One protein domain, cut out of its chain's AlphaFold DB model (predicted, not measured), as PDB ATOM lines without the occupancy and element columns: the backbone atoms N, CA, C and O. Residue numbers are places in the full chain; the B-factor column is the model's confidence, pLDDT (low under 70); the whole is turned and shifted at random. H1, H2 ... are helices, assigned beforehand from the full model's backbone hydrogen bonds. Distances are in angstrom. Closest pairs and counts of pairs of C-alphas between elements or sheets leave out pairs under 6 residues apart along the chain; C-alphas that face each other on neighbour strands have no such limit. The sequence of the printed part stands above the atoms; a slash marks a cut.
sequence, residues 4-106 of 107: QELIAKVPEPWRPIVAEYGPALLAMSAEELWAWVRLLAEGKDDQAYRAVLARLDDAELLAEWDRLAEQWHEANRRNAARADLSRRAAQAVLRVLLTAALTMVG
ATOM      1  N   GLN A   4     -42.038 -19.578  15.600       77.56
ATOM      2  CA  GLN A   4     -43.032 -19.703  16.669       77.56
ATOM      3  C   GLN A   4     -42.607 -20.727  17.731       77.56
ATOM      4  O   GLN A   4     -42.756 -20.474  18.924       77.56
ATOM      5  N   GLU A   5     -42.014 -21.850  17.315       77.06
ATOM      6  CA  GLU A   5     -41.444 -22.842  18.236       77.06
ATOM      7  C   GLU A   5     -40.265 -22.280  19.036       77.06
ATOM      8  O   GLU A   5     -40.104 -22.623  20.208       77.06
ATOM      9  N   LEU A   6     -39.449 -21.417  18.422       71.75
ATOM     10  CA  LEU A   6     -38.328 -20.766  19.092       71.75
ATOM     11  C   LEU A   6     -38.823 -19.745  20.128       71.75
ATOM     12  O   LEU A   6     -38.427 -19.821  21.288       71.75
ATOM     13  N   ILE A   7     -39.750 -18.856  19.755       72.62
ATOM     14  CA  ILE A   7     -40.336 -17.853  20.665       72.62
ATOM     15  C   ILE A   7     -41.006 -18.520  21.877       72.62
ATOM     16  O   ILE A   7     -40.867 -18.041  23.003       72.62
ATOM     17  N   ALA A   8     -41.697 -19.645  21.675       77.75
ATOM     18  CA  ALA A   8     -42.370 -20.372  22.751       77.75
ATOM     19  C   ALA A   8     -41.400 -20.975  23.786       77.75
ATOM     20  O   ALA A   8     -41.773 -21.153  24.946       77.75
ATOM     21  N   LYS A   9     -40.161 -21.284  23.383       75.75
ATOM     22  CA  LYS A   9     -39.128 -21.894  24.241       75.75
ATOM     23  C   LYS A   9     -38.218 -20.875  24.924       75.75
ATOM     24  O   LYS A   9     -37.445 -21.242  25.805       75.75
ATOM     25  N   VAL A  10     -38.296 -19.613  24.516       74.56
ATOM     26  CA  VAL A  10     -37.448 -18.535  25.019       74.56
ATOM     27  C   VAL A  10     -38.117 -17.874  26.234       74.56
ATOM     28  O   VAL A  10     -39.334 -17.639  26.208       74.56
ATOM     29  N   PRO A  11     -37.364 -17.567  27.314       78.50
ATOM     30  CA  PRO A  11     -37.923 -16.879  28.470       78.50
ATOM     31  C   PRO A  11     -38.542 -15.539  28.069       78.50
ATOM     32  O   PRO A  11     -38.030 -14.842  27.196       78.50
ATOM     33  N   GLU A  12     -39.627 -15.164  28.740       79.56
ATOM     34  CA  GLU A  12     -40.452 -13.999  28.397       79.56
ATOM     35  C   GLU A  12     -39.682 -12.682  28.152       79.56
ATOM     36  O   GLU A  12     -39.997 -12.020  27.161       79.56
ATOM     37  N   PRO A  13     -38.623 -12.336  28.917       74.94
ATOM     38  CA  PRO A  13     -37.829 -11.125  28.674       74.94
ATOM     39  C   PRO A  13     -37.150 -11.080  27.300       74.94
ATOM     40  O   PRO A  13     -36.904 -10.005  26.763       74.94
ATOM     41  N   TRP A  14     -36.844 -12.243  26.727       70.44
ATOM     42  CA  TRP A  14     -36.070 -12.383  25.491       70.44
ATOM     43  C   TRP A  14     -36.952 -12.595  24.257       70.44
ATOM     44  O   TRP A  14     -36.464 -12.533  23.130       70.44
ATOM     45  N   ARG A  15     -38.262 -12.813  24.441       76.25
ATOM     46  CA  ARG A  15     -39.213 -13.007  23.335       76.25
ATOM     47  C   ARG A  15     -39.240 -11.851  22.325       76.25
ATOM     48  O   ARG A  15     -39.292 -12.169  21.142       76.25
ATOM     49  N   PRO A  16     -39.177 -10.559  22.715       76.62
ATOM     50  CA  PRO A  16     -39.171  -9.459  21.746       76.62
ATOM     51  C   PRO A  16     -37.950  -9.510  20.824       76.62
ATOM     52  O   PRO A  16     -38.088  -9.402  19.613       76.62
ATOM     53  N   ILE A  17     -36.774  -9.777  21.395       73.19
ATOM     54  CA  ILE A  17     -35.502  -9.882  20.665       73.19
ATOM     55  C   ILE A  17     -35.551 -11.051  19.680       73.19
ATOM     56  O   ILE A  17     -35.118 -10.932  18.542       73.19
ATOM     57  N   VAL A  18     -36.109 -12.188  20.100       75.81
ATOM     58  CA  VAL A  18     -36.261 -13.360  19.231       75.81
ATOM     59  C   VAL A  18     -37.351 -13.156  18.183       75.81
ATOM     60  O   VAL A  18     -37.241 -13.704  17.097       75.81
ATOM     61  N   ALA A  19     -38.392 -12.374  18.451       78.75
ATOM     62  CA  ALA A  19     -39.364 -12.016  17.423       78.75
ATOM     63  C   ALA A  19     -38.742 -11.099  16.356       78.75
ATOM     64  O   ALA A  19     -39.025 -11.271  15.176       78.75
ATOM     65  N   GLU A  20     -37.883 -10.173  16.780       79.56
ATOM     66  CA  GLU A  20     -37.220  -9.193  15.917       79.56
ATOM     67  C   GLU A  20     -36.089  -9.816  15.087       79.56
ATOM     68  O   GLU A  20     -36.080  -9.704  13.867       79.56
ATOM     69  N   TYR A  21     -35.178 -10.555  15.723       81.38
ATOM     70  CA  TYR A  21     -33.994 -11.123  15.065       81.38
ATOM     71  C   TYR A  21     -34.079 -12.628  14.812       81.38
ATOM     72  O   TYR A  21     -33.144 -13.235  14.290       81.38
ATOM     73  N   GLY A  22     -35.180 -13.271  15.190       78.31
ATOM     74  CA  GLY A  22     -35.358 -14.713  15.044       78.31
ATOM     75  C   GLY A  22     -35.191 -15.234  13.619       78.31
ATOM     76  O   GLY A  22     -34.558 -16.277  13.476       78.31
ATOM     77  N   PRO A  23     -35.681 -14.553  12.566       83.19
ATOM     78  CA  PRO A  23     -35.391 -14.945  11.187       83.19
ATOM     79  C   PRO A  23     -33.885 -15.007  10.892       83.19
ATOM     80  O   PRO A  23     -33.407 -16.024  10.389       83.19
ATOM     81  N   ALA A  24     -33.123 -13.987  11.298       83.44
ATOM     82  CA  ALA A  24     -31.669 -13.949  11.138       83.44
ATOM     83  C   ALA A  24     -30.965 -15.054  11.947       83.44
ATOM     84  O   ALA A  24     -30.046 -15.699  11.446       83.44
ATOM     85  N   LEU A  25     -31.429 -15.330  13.172       82.00
ATOM     86  CA  LEU A  25     -30.917 -16.421  14.013       82.00
ATOM     87  C   LEU A  25     -31.229 -17.807  13.430       82.00
ATOM     88  O   LEU A  25     -30.412 -18.717  13.533       82.00
ATOM     89  N   LEU A  26     -32.397 -17.985  12.811       82.75
ATOM     90  CA  LEU A  26     -32.788 -19.240  12.161       82.75
ATOM     91  C   LEU A  26     -32.059 -19.472  10.834       82.75
ATOM     92  O   LEU A  26     -31.954 -20.619  10.402       82.75
ATOM     93  N   ALA A  27     -31.556 -18.410  10.206       84.88
ATOM     94  CA  ALA A  27     -30.711 -18.488   9.020       84.88
ATOM     95  C   ALA A  27     -29.244 -18.841   9.342       84.88
ATOM     96  O   ALA A  27     -28.469 -19.120   8.426       84.88
ATOM     97  N   MET A  28     -28.844 -18.834  10.619       84.00
ATOM     98  CA  MET A  28     -27.503 -19.243  11.037       84.00
ATOM     99  C   MET A  28     -27.330 -20.762  10.967       84.00
ATOM    100  O   MET A  28     -28.238 -21.538  11.278       84.00
ATOM    101  N   SER A  29     -26.122 -21.199  10.620       87.38
ATOM    102  CA  SER A  29     -25.722 -22.589  10.814       87.38
ATOM    103  C   SER A  29     -25.667 -22.930  12.311       87.38
ATOM    104  O   SER A  29     -25.591 -22.053  13.174       87.38
ATOM    105  N   ALA A  30     -25.665 -24.223  12.642       82.81
ATOM    106  CA  ALA A  30     -25.544 -24.659  14.033       82.81
ATOM    107  C   ALA A  30     -24.240 -24.164  14.694       82.81
ATOM    108  O   ALA A  30     -24.248 -23.798  15.868       82.81
ATOM    109  N   GLU A  31     -23.136 -24.116  13.943       87.31
ATOM    110  CA  GLU A  31     -21.847 -23.609  14.429       87.31
ATOM    111  C   GLU A  31     -21.890 -22.101  14.687       87.31
ATOM    112  O   GLU A  31     -21.386 -21.632  15.706       87.31
ATOM    113  N   GLU A  32     -22.529 -21.345  13.797       86.25
ATOM    114  CA  GLU A  32     -22.680 -19.892  13.918       86.25
ATOM    115  C   GLU A  32     -23.569 -19.519  15.098       86.25
ATOM    116  O   GLU A  32     -23.207 -18.658  15.900       86.25
ATOM    117  N   LEU A  33     -24.695 -20.218  15.250       83.75
ATOM    118  CA  LEU A  33     -25.591 -20.028  16.381       83.75
ATOM    119  C   LEU A  33     -24.877 -20.355  17.698       83.75
ATOM    120  O   LEU A  33     -25.016 -19.626  18.678       83.75
ATOM    121  N   TRP A  34     -24.066 -21.418  17.726       83.56
ATOM    122  CA  TRP A  34     -23.284 -21.767  18.910       83.56
ATOM    123  C   TRP A  34     -22.202 -20.729  19.226       83.56
ATOM    124  O   TRP A  34     -22.017 -20.357  20.387       83.56
ATOM    125  N   ALA A  35     -21.525 -20.202  18.204       87.12
ATOM    126  CA  ALA A  35     -20.576 -19.106  18.362       87.12
ATOM    127  C   ALA A  35     -21.259 -17.841  18.907       87.12
ATOM    128  O   ALA A  35     -20.724 -17.202  19.812       87.12
ATOM    129  N   TRP A  36     -22.456 -17.520  18.413       86.94
ATOM    130  CA  TRP A  36     -23.265 -16.401  18.889       86.94
ATOM    131  C   TRP A  36     -23.682 -16.562  20.359       86.94
ATOM    132  O   TRP A  36     -23.466 -15.652  21.159       86.94
ATOM    133  N   VAL A  37     -24.177 -17.743  20.754       82.31
ATOM    134  CA  VAL A  37     -24.501 -18.050  22.162       82.31
ATOM    135  C   VAL A  37     -23.269 -17.898  23.054       82.31
ATOM    136  O   VAL A  37     -23.365 -17.353  24.154       82.31
ATOM    137  N   ARG A  38     -22.094 -18.336  22.586       86.81
ATOM    138  CA  ARG A  38     -20.848 -18.185  23.343       86.81
ATOM    139  C   ARG A  38     -20.468 -16.716  23.540       86.81
ATOM    140  O   ARG A  38     -20.045 -16.360  24.634       86.81
ATOM    141  N   LEU A  39     -20.648 -15.863  22.529       85.62
ATOM    142  CA  LEU A  39     -20.407 -14.421  22.664       85.62
ATOM    143  C   LEU A  39     -21.286 -13.807  23.763       85.62
ATOM    144  O   LEU A  39     -20.768 -13.066  24.594       85.62
ATOM    145  N   LEU A  40     -22.569 -14.175  23.823       81.06
ATOM    146  CA  LEU A  40     -23.476 -13.728  24.888       81.06
ATOM    147  C   LEU A  40     -23.064 -14.254  26.268       81.06
ATOM    148  O   LEU A  40     -23.043 -13.505  27.239       81.06
ATOM    149  N   ALA A  41     -22.691 -15.532  26.367       77.25
ATOM    150  CA  ALA A  41     -22.236 -16.123  27.627       77.25
ATOM    151  C   ALA A  41     -20.939 -15.475  28.155       77.25
ATOM    152  O   ALA A  41     -20.714 -15.427  29.362       77.25
ATOM    153  N   GLU A  42     -20.098 -14.960  27.255       90.88
ATOM    154  CA  GLU A  42     -18.871 -14.221  27.570       90.88
ATOM    155  C   GLU A  42     -19.111 -12.715  27.818       90.88
ATOM    156  O   GLU A  42     -18.149 -11.984  28.061       90.88
ATOM    157  N   GLY A  43     -20.360 -12.232  27.747       84.69
ATOM    158  CA  GLY A  43     -20.713 -10.814  27.899       84.69
ATOM    159  C   GLY A  43     -20.251  -9.925  26.738       84.69
ATOM    160  O   GLY A  43     -20.102  -8.715  26.894       84.69
ATOM    161  N   LYS A  44     -19.971 -10.513  25.568       88.12
ATOM    162  CA  LYS A  44     -19.541  -9.809  24.350       88.12
ATOM    163  C   LYS A  44     -20.746  -9.406  23.499       88.12
ATOM    164  O   LYS A  44     -20.819  -9.743  22.314       88.12
ATOM    165  N   ASP A  45     -21.665  -8.664  24.103       82.88
ATOM    166  CA  ASP A  45     -22.965  -8.319  23.514       82.88
ATOM    167  C   ASP A  45     -22.818  -7.568  22.180       82.88
ATOM    168  O   ASP A  45     -23.497  -7.898  21.212       82.88
ATOM    169  N   ASP A  46     -21.845  -6.656  22.068       80.56
ATOM    170  CA  ASP A  46     -21.555  -5.932  20.819       80.56
ATOM    171  C   ASP A  46     -21.165  -6.864  19.665       80.56
ATOM    172  O   ASP A  46     -21.529  -6.641  18.509       80.56
ATOM    173  N   GLN A  47     -20.389  -7.910  19.957       85.62
ATOM    174  CA  GLN A  47     -19.947  -8.866  18.941       85.62
ATOM    175  C   GLN A  47     -21.093  -9.796  18.550       85.62
ATOM    176  O   GLN A  47     -21.269 -10.079  17.364       85.62
ATOM    177  N   ALA A  48     -21.892 -10.227  19.529       79.88
ATOM    178  CA  ALA A  48     -23.103 -11.003  19.290       79.88
ATOM    179  C   ALA A  48     -24.102 -10.213  18.432       79.88
ATOM    180  O   ALA A  48     -24.681 -10.754  17.492       79.88
ATOM    181  N   TYR A  49     -24.247  -8.915  18.698       83.75
ATOM    182  CA  TYR A  49     -25.118  -8.034  17.934       83.75
ATOM    183  C   TYR A  49     -24.641  -7.858  16.487       83.75
ATOM    184  O   TYR A  49     -25.413  -8.047  15.548       83.75
ATOM    185  N   ARG A  50     -23.342  -7.611  16.271       84.69
ATOM    186  CA  ARG A  50     -22.762  -7.531  14.916       84.69
ATOM    187  C   ARG A  50     -22.944  -8.815  14.109       84.69
ATOM    188  O   ARG A  50     -23.154  -8.737  12.903       84.69
ATOM    189  N   ALA A  51     -22.865  -9.978  14.755       84.38
ATOM    190  CA  ALA A  51     -23.080 -11.260  14.086       84.38
ATOM    191  C   ALA A  51     -24.520 -11.415  13.565       84.38
ATOM    192  O   ALA A  51     -24.720 -12.029  12.520       84.38
ATOM    193  N   VAL A  52     -25.503 -10.827  14.256       84.81
ATOM    194  CA  VAL A  52     -26.901 -10.770  13.803       84.81
ATOM    195  C   VAL A  52     -27.064  -9.759  12.670       84.81
ATOM    196  O   VAL A  52     -27.632 -10.105  11.639       84.81
ATOM    197  N   LEU A  53     -26.511  -8.549  12.811       84.69
ATOM    198  CA  LEU A  53     -26.578  -7.517  11.765       84.69
ATOM    199  C   LEU A  53     -25.992  -7.992  10.431       84.69
ATOM    200  O   LEU A  53     -26.533  -7.684   9.380       84.69
ATOM    201  N   ALA A  54     -24.924  -8.792  10.465       86.50
ATOM    202  CA  ALA A  54     -24.307  -9.364   9.267       86.50
ATOM    203  C   ALA A  54     -25.213 -10.346   8.492       86.50
ATOM    204  O   ALA A  54     -24.800 -10.861   7.453       86.50
ATOM    205  N   ARG A  55     -26.403 -10.659   9.016       84.56
ATOM    206  CA  ARG A  55     -27.391 -11.564   8.411       84.56
ATOM    207  C   ARG A  55     -28.687 -10.885   8.007       84.56
ATOM    208  O   ARG A  55     -29.507 -11.545   7.380       84.56
ATOM    209  N   LEU A  56     -28.851  -9.618   8.365       84.00
ATOM    210  CA  LEU A  56     -29.972  -8.816   7.913       84.00
ATOM    211  C   LEU A  56     -29.765  -8.429   6.450       84.00
ATOM    212  O   LEU A  56     -28.629  -8.222   6.011       84.00
ATOM    213  N   ASP A  57     -30.856  -8.340   5.701       85.56
ATOM    214  CA  ASP A  57     -30.816  -7.748   4.367       85.56
ATOM    215  C   ASP A  57     -30.726  -6.210   4.426       85.56
ATOM    216  O   ASP A  57     -30.814  -5.591   5.490       85.56
ATOM    217  N   ASP A  58     -30.523  -5.565   3.274       81.88
ATOM    218  CA  ASP A  58     -30.376  -4.105   3.205       81.88
ATOM    219  C   ASP A  58     -31.621  -3.356   3.718       81.88
ATOM    220  O   ASP A  58     -31.499  -2.269   4.287       81.88
ATOM    221  N   ALA A  59     -32.821  -3.917   3.534       84.44
ATOM    222  CA  ALA A  59     -34.063  -3.297   3.989       84.44
ATOM    223  C   ALA A  59     -34.211  -3.406   5.514       84.44
ATOM    224  O   ALA A  59     -34.594  -2.437   6.170       84.44
ATOM    225  N   GLU A  60     -33.861  -4.556   6.082       80.75
ATOM    226  CA  GLU A  60     -33.822  -4.804   7.522       80.75
ATOM    227  C   GLU A  60     -32.738  -3.960   8.210       80.75
ATOM    228  O   GLU A  60     -32.984  -3.387   9.272       80.75
ATOM    229  N   LEU A  61     -31.564  -3.804   7.588       81.62
ATOM    230  CA  LEU A  61     -30.501  -2.921   8.079       81.62
ATOM    231  C   LEU A  61     -30.928  -1.449   8.096       81.62
ATOM    232  O   LEU A  61     -30.629  -0.739   9.058       81.62
ATOM    233  N   LEU A  62     -31.630  -0.986   7.057       79.00
ATOM    234  CA  LEU A  62     -32.190   0.368   7.020       79.00
ATOM    235  C   LEU A  62     -33.248   0.570   8.109       79.00
ATOM    236  O   LEU A  62     -33.212   1.580   8.811       79.00
ATOM    237  N   ALA A  63     -34.142  -0.401   8.299       84.00
ATOM    238  CA  ALA A  63     -35.150  -0.339   9.354       84.00
ATOM    239  C   ALA A  63     -34.509  -0.283  10.753       84.00
ATOM    240  O   ALA A  63     -34.945   0.488  11.611       84.00
ATOM    241  N   GLU A  64     -33.440  -1.052  10.972       81.12
ATOM    242  CA  GLU A  64     -32.693  -1.031  12.227       81.12
ATOM    243  C   GLU A  64     -31.966   0.300  12.443       81.12
ATOM    244  O   GLU A  64     -31.968   0.847  13.550       81.12
ATOM    245  N   TRP A  65     -31.392   0.870  11.384       80.81
ATOM    246  CA  TRP A  65     -30.780   2.195  11.434       80.81
ATOM    247  C   TRP A  65     -31.789   3.281  11.824       80.81
ATOM    248  O   TRP A  65     -31.519   4.066  12.735       80.81
ATOM    249  N   ASP A  66     -32.961   3.301  11.187       83.00
ATOM    250  CA  ASP A  66     -34.022   4.267  11.487       83.00
ATOM    251  C   ASP A  66     -34.506   4.133  12.937       83.00
ATOM    252  O   ASP A  66     -34.682   5.128  13.647       83.00
ATOM    253  N   ARG A  67     -34.639   2.896  13.428       83.50
ATOM    254  CA  ARG A  67     -34.998   2.614  14.821       83.50
ATOM    255  C   ARG A  67     -33.954   3.153  15.801       83.50
ATOM    256  O   ARG A  67     -34.315   3.802  16.787       83.50
ATOM    257  N   LEU A  68     -32.669   2.908  15.545       81.06
ATOM    258  CA  LEU A  68     -31.572   3.428  16.367       81.06
ATOM    259  C   LEU A  68     -31.517   4.961  16.329       81.06
ATOM    260  O   LEU A  68     -31.293   5.595  17.364       81.06
ATOM    261  N   ALA A  69     -31.768   5.565  15.167       78.50
ATOM    262  CA  ALA A  69     -31.830   7.013  15.012       78.50
ATOM    263  C   ALA A  69     -32.968   7.627  15.845       78.50
ATOM    264  O   ALA A  69     -32.740   8.604  16.563       78.50
ATOM    265  N   GLU A  70     -34.164   7.032  15.831       87.44
ATOM    266  CA  GLU A  70     -35.300   7.479  16.650       87.44
ATOM    267  C   GLU A  70     -34.980   7.382  18.152       87.44
ATOM    268  O   GLU A  70     -35.182   8.344  18.901       87.44
ATOM    269  N   GLN A  71     -34.396   6.261  18.596       80.56
ATOM    270  CA  GLN A  71     -33.968   6.086  19.990       80.56
ATOM    271  C   GLN A  71     -32.938   7.143  20.403       80.56
ATOM    272  O   GLN A  71     -33.023   7.715  21.497       80.56
ATOM    273  N   TRP A  72     -31.982   7.446  19.524       81.19
ATOM    274  CA  TRP A  72     -30.980   8.474  19.770       81.19
ATOM    275  C   TRP A  72     -31.598   9.875  19.840       81.19
ATOM    276  O   TRP A  72     -31.293  10.647  20.758       81.19
ATOM    277  N   HIS A  73     -32.517  10.201  18.930       83.69
ATOM    278  CA  HIS A  73     -33.268  11.451  18.970       83.69
ATOM    279  C   HIS A  73     -34.069  11.589  20.263       83.69
ATOM    280  O   HIS A  73     -34.050  12.651  20.891       83.69
ATOM    281  N   GLU A  74     -34.730  10.526  20.713       85.62
ATOM    282  CA  GLU A  74     -35.485  10.558  21.956       85.62
ATOM    283  C   GLU A  74     -34.586  10.712  23.188       85.62
ATOM    284  O   GLU A  74     -34.882  11.531  24.065       85.62
ATOM    285  N   ALA A  75     -33.453  10.011  23.237       81.00
ATOM    286  CA  ALA A  75     -32.455  10.190  24.288       81.00
ATOM    287  C   ALA A  75     -31.929  11.636  24.330       81.00
ATOM    288  O   ALA A  75     -31.852  12.239  25.405       81.00
ATOM    289  N   ASN A  76     -31.656  12.233  23.167       82.62
ATOM    290  CA  ASN A  76     -31.252  13.634  23.060       82.62
ATOM    291  C   ASN A  76     -32.347  14.597  23.539       82.62
ATOM    292  O   ASN A  76     -32.047  15.511  24.308       82.62
ATOM    293  N   ARG A  77     -33.618  14.373  23.173       87.50
ATOM    294  CA  ARG A  77     -34.757  15.163  23.685       87.50
ATOM    295  C   ARG A  77     -34.842  15.094  25.213       87.50
ATOM    296  O   ARG A  77     -34.968  16.127  25.871       87.50
ATOM    297  N   ARG A  78     -34.716  13.896  25.794       84.25
ATOM    298  CA  ARG A  78     -34.727  13.695  27.256       84.25
ATOM    299  C   ARG A  78     -33.548  14.399  27.936       84.25
ATOM    300  O   ARG A  78     -33.734  15.031  28.975       84.25
ATOM    301  N   ASN A  79     -32.357  14.342  27.346       84.44
ATOM    302  CA  ASN A  79     -31.178  15.033  27.868       84.44
ATOM    303  C   ASN A  79     -31.325  16.557  27.801       84.44
ATOM    304  O   ASN A  79     -31.023  17.237  28.781       84.44
ATOM    305  N   ALA A  80     -31.848  17.092  26.696       84.88
ATOM    306  CA  ALA A  80     -32.128  18.519  26.558       84.88
ATOM    307  C   ALA A  80     -33.143  19.000  27.610       84.88
ATOM    308  O   ALA A  80     -32.909  20.013  28.269       84.88
ATOM    309  N   ALA A  81     -34.218  18.240  27.840       84.06
ATOM    310  CA  ALA A  81     -35.205  18.547  28.873       84.06
ATOM    311  C   ALA A  81     -34.596  18.542  30.288       84.06
ATOM    312  O   ALA A  81     -34.858  19.445  31.081       84.06
ATOM    313  N   ARG A  82     -33.735  17.563  30.603       80.75
ATOM    314  CA  ARG A  82     -32.997  17.520  31.880       80.75
ATOM    315  C   ARG A  82     -32.059  18.715  32.037       80.75
ATOM    316  O   ARG A  82     -32.007  19.301  33.113       80.75
ATOM    317  N   ALA A  83     -31.345  19.096  30.980       80.88
ATOM    318  CA  ALA A  83     -30.451  20.249  31.008       80.88
ATOM    319  C   ALA A  83     -31.217  21.564  31.233       80.88
ATOM    320  O   ALA A  83     -30.772  22.397  32.027       80.88
ATOM    321  N   ASP A  84     -32.376  21.742  30.592       89.12
ATOM    322  CA  ASP A  84     -33.233  22.914  30.809       89.12
ATOM    323  C   ASP A  84     -33.779  22.957  32.245       89.12
ATOM    324  O   ASP A  84     -33.680  23.985  32.915       89.12
ATOM    325  N   LEU A  85     -34.262  21.822  32.767       83.44
ATOM    326  CA  LEU A  85     -34.701  21.702  34.161       83.44
ATOM    327  C   LEU A  85     -33.587  22.061  35.150       83.44
ATOM    328  O   LEU A  85     -33.818  22.857  36.059       83.44
ATOM    329  N   SER A  86     -32.370  21.549  34.948       72.25
ATOM    330  CA  SER A  86     -31.212  21.884  35.786       72.25
ATOM    331  C   SER A  86     -30.875  23.376  35.740       72.25
ATOM    332  O   SER A  86     -30.587  23.971  36.778       72.25
ATOM    333  N   ARG A  87     -30.957  24.017  34.565       83.06
ATOM    334  CA  ARG A  87     -30.743  25.470  34.435       83.06
ATOM    335  C   ARG A  87     -31.818  26.271  35.164       83.06
ATOM    336  O   ARG A  87     -31.481  27.216  35.876       83.06
ATOM    337  N   ARG A  88     -33.094  25.891  35.038       81.06
ATOM    338  CA  ARG A  88     -34.204  26.543  35.757       81.06
ATOM    339  C   ARG A  88     -34.073  26.376  37.267       81.06
ATOM    340  O   ARG A  88     -34.253  27.348  37.996       81.06
ATOM    341  N   ALA A  89     -33.709  25.182  37.733       70.38
ATOM    342  CA  ALA A  89     -33.452  24.919  39.145       70.38
ATOM    343  C   ALA A  89     -32.284  25.771  39.668       70.38
ATOM    344  O   ALA A  89     -32.420  26.427  40.698       70.38
ATOM    345  N   ALA A  90     -31.175  25.849  38.925       73.06
ATOM    346  CA  ALA A  90     -30.036  26.693  39.280       73.06
ATOM    347  C   ALA A  90     -30.417  28.180  39.359       73.06
ATOM    348  O   ALA A  90     -30.056  28.856  40.319       73.06
ATOM    349  N   GLN A  91     -31.199  28.689  38.401       80.31
ATOM    350  CA  GLN A  91     -31.704  30.065  38.437       80.31
ATOM    351  C   GLN A  91     -32.648  30.315  39.618       80.31
ATOM    352  O   GLN A  91     -32.582  31.379  40.232       80.31
ATOM    353  N   ALA A  92     -33.515  29.357  39.952       72.25
ATOM    354  CA  ALA A  92     -34.406  29.461  41.104       72.25
ATOM    355  C   ALA A  92     -33.614  29.528  42.418       72.25
ATOM    356  O   ALA A  92     -33.868  30.411  43.234       72.25
ATOM    357  N   VAL A  93     -32.603  28.670  42.585       73.75
ATOM    358  CA  VAL A  93     -31.687  28.716  43.736       73.75
ATOM    359  C   VAL A  93     -30.954  30.055  43.791       73.75
ATOM    360  O   VAL A  93     -30.915  30.684  44.844       73.75
ATOM    361  N   LEU A  94     -30.433  30.538  42.659       78.44
ATOM    362  CA  LEU A  94     -29.731  31.820  42.603       78.44
ATOM    363  C   LEU A  94     -30.637  32.985  43.024       78.44
ATOM    364  O   LEU A  94     -30.202  33.867  43.757       78.44
ATOM    365  N   ARG A  95     -31.905  32.973  42.591       77.19
ATOM    366  CA  ARG A  95     -32.910  33.966  42.998       77.19
ATOM    367  C   ARG A  95     -33.183  33.909  44.494       77.19
ATOM    368  O   ARG A  95     -33.185  34.958  45.121       77.19
ATOM    369  N   VAL A  96     -33.350  32.717  45.068       75.12
ATOM    370  CA  VAL A  96     -33.535  32.557  46.522       75.12
ATOM    371  C   VAL A  96     -32.334  33.113  47.288       75.12
ATOM    372  O   VAL A  96     -32.518  33.876  48.233       75.12
ATOM    373  N   LEU A  97     -31.110  32.793  46.855       74.56
ATOM    374  CA  LEU A  97     -29.885  33.304  47.477       74.56
ATOM    375  C   LEU A  97     -29.771  34.829  47.367       74.56
ATOM    376  O   LEU A  97     -29.422  35.483  48.344       74.56
ATOM    377  N   LEU A  98     -30.103  35.406  46.208       78.00
ATOM    378  CA  LEU A  98     -30.126  36.857  46.004       78.00
ATOM    379  C   LEU A  98     -31.167  37.544  46.890       78.00
ATOM    380  O   LEU A  98     -30.851  38.544  47.527       78.00
ATOM    381  N   THR A  99     -32.386  37.009  46.976       76.88
ATOM    382  CA  THR A  99     -33.428  37.556  47.855       76.88
ATOM    383  C   THR A  99     -33.012  37.480  49.322       76.88
ATOM    384  O   THR A  99     -33.191  38.456  50.048       76.88
ATOM    385  N   ALA A 100     -32.408  36.368  49.751       71.12
ATOM    386  CA  ALA A 100     -31.891  36.207  51.111       71.12
ATOM    387  C   ALA A 100     -30.733  37.177  51.415       71.12
ATOM    388  O   ALA A 100     -30.674  37.758  52.496       71.12
ATOM    389  N   ALA A 101     -29.831  37.394  50.456       69.88
ATOM    390  CA  ALA A 101     -28.735  38.347  50.598       69.88
ATOM    391  C   ALA A 101     -29.244  39.794  50.695       69.88
ATOM    392  O   ALA A 101     -28.799  40.541  51.562       69.88
ATOM    393  N   LEU A 102     -30.212  40.179  49.858       76.06
ATOM    394  CA  LEU A 102     -30.811  41.519  49.876       76.06
ATOM    395  C   LEU A 102     -31.562  41.800  51.185       76.06
ATOM    396  O   LEU A 102     -31.390  42.871  51.761       76.06
ATOM    397  N   THR A 103     -32.309  40.820  51.702       74.06
ATOM    398  CA  THR A 103     -32.997  40.953  53.002       74.06
ATOM    399  C   THR A 103     -32.029  41.028  54.185       74.06
ATOM    400  O   THR A 103     -32.306  41.741  55.145       74.06
ATOM    401  N   MET A 104     -30.873  40.353  54.133       68.06
ATOM    402  CA  MET A 104     -29.843  40.474  55.178       68.06
ATOM    403  C   MET A 104     -29.100  41.816  55.164       68.06
ATOM    404  O   MET A 104     -28.634  42.254  56.213       68.06
ATOM    405  N   VAL A 105     -28.981  42.476  54.007       76.31
ATOM    406  CA  VAL A 105     -28.308  43.787  53.883       76.31
ATOM    407  C   VAL A 105     -29.262  44.962  54.186       76.31
ATOM    408  O   VAL A 105     -28.823  46.105  54.266       76.31
ATOM    409  N   GLY A 106     -30.543  44.690  54.458       53.09
ATOM    410  CA  GLY A 106     -31.502  45.695  54.928       53.09
ATOM    411  C   GLY A 106     -32.081  46.589  53.828       53.09
ATOM    412  O   GLY A 106     -32.296  47.776  54.072       53.09
TER     413      GLY A 106
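What this domain is: This is residues 4 to 106 of the 107 residues of an uncharacterized protein of marine sediment metagenome (UniProt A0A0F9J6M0). One very long helix, H5, sticks out with its residues 65 to 105 from a small compact head holding four shorter helices, H1 to H4. The 103 printed residues have five named helices, H1 to H5 in order, and no named strand: all helix. The whole is extended, radius of gyration of the C-alphas 24.5 A, spanning 82 by 29 by 24 A.

Where its parts are: H5, residues 58 to 105, measures 69.8 A and ends at C-alpha 105 (-28.308, 43.787, 53.883). H1, residues 4 to 9, begins at C-alpha 4 (-43.032, -19.703, 16.669). H2 is residues 12 to 26, H3 30 to 41, H4 45 to 53.

How they stand to each other: H5 touches no helix. H3, with residues 36 to 40 alone, touches H4 in a hairpin; closest C-alphas, Trp 36 and Ala 48, 5.4 A. H1 and H2 form another; closest C-alphas, Ile 7 and Arg 15, 5.6 A. O i to N i+4 pairs are all within hydrogen-bond range in H1, H3, H4 and H5, and 7 of 11 in H2.

The domain as a whole: The printed part has no cut. Residues 101, 104 and 106 have pLDDT under 70.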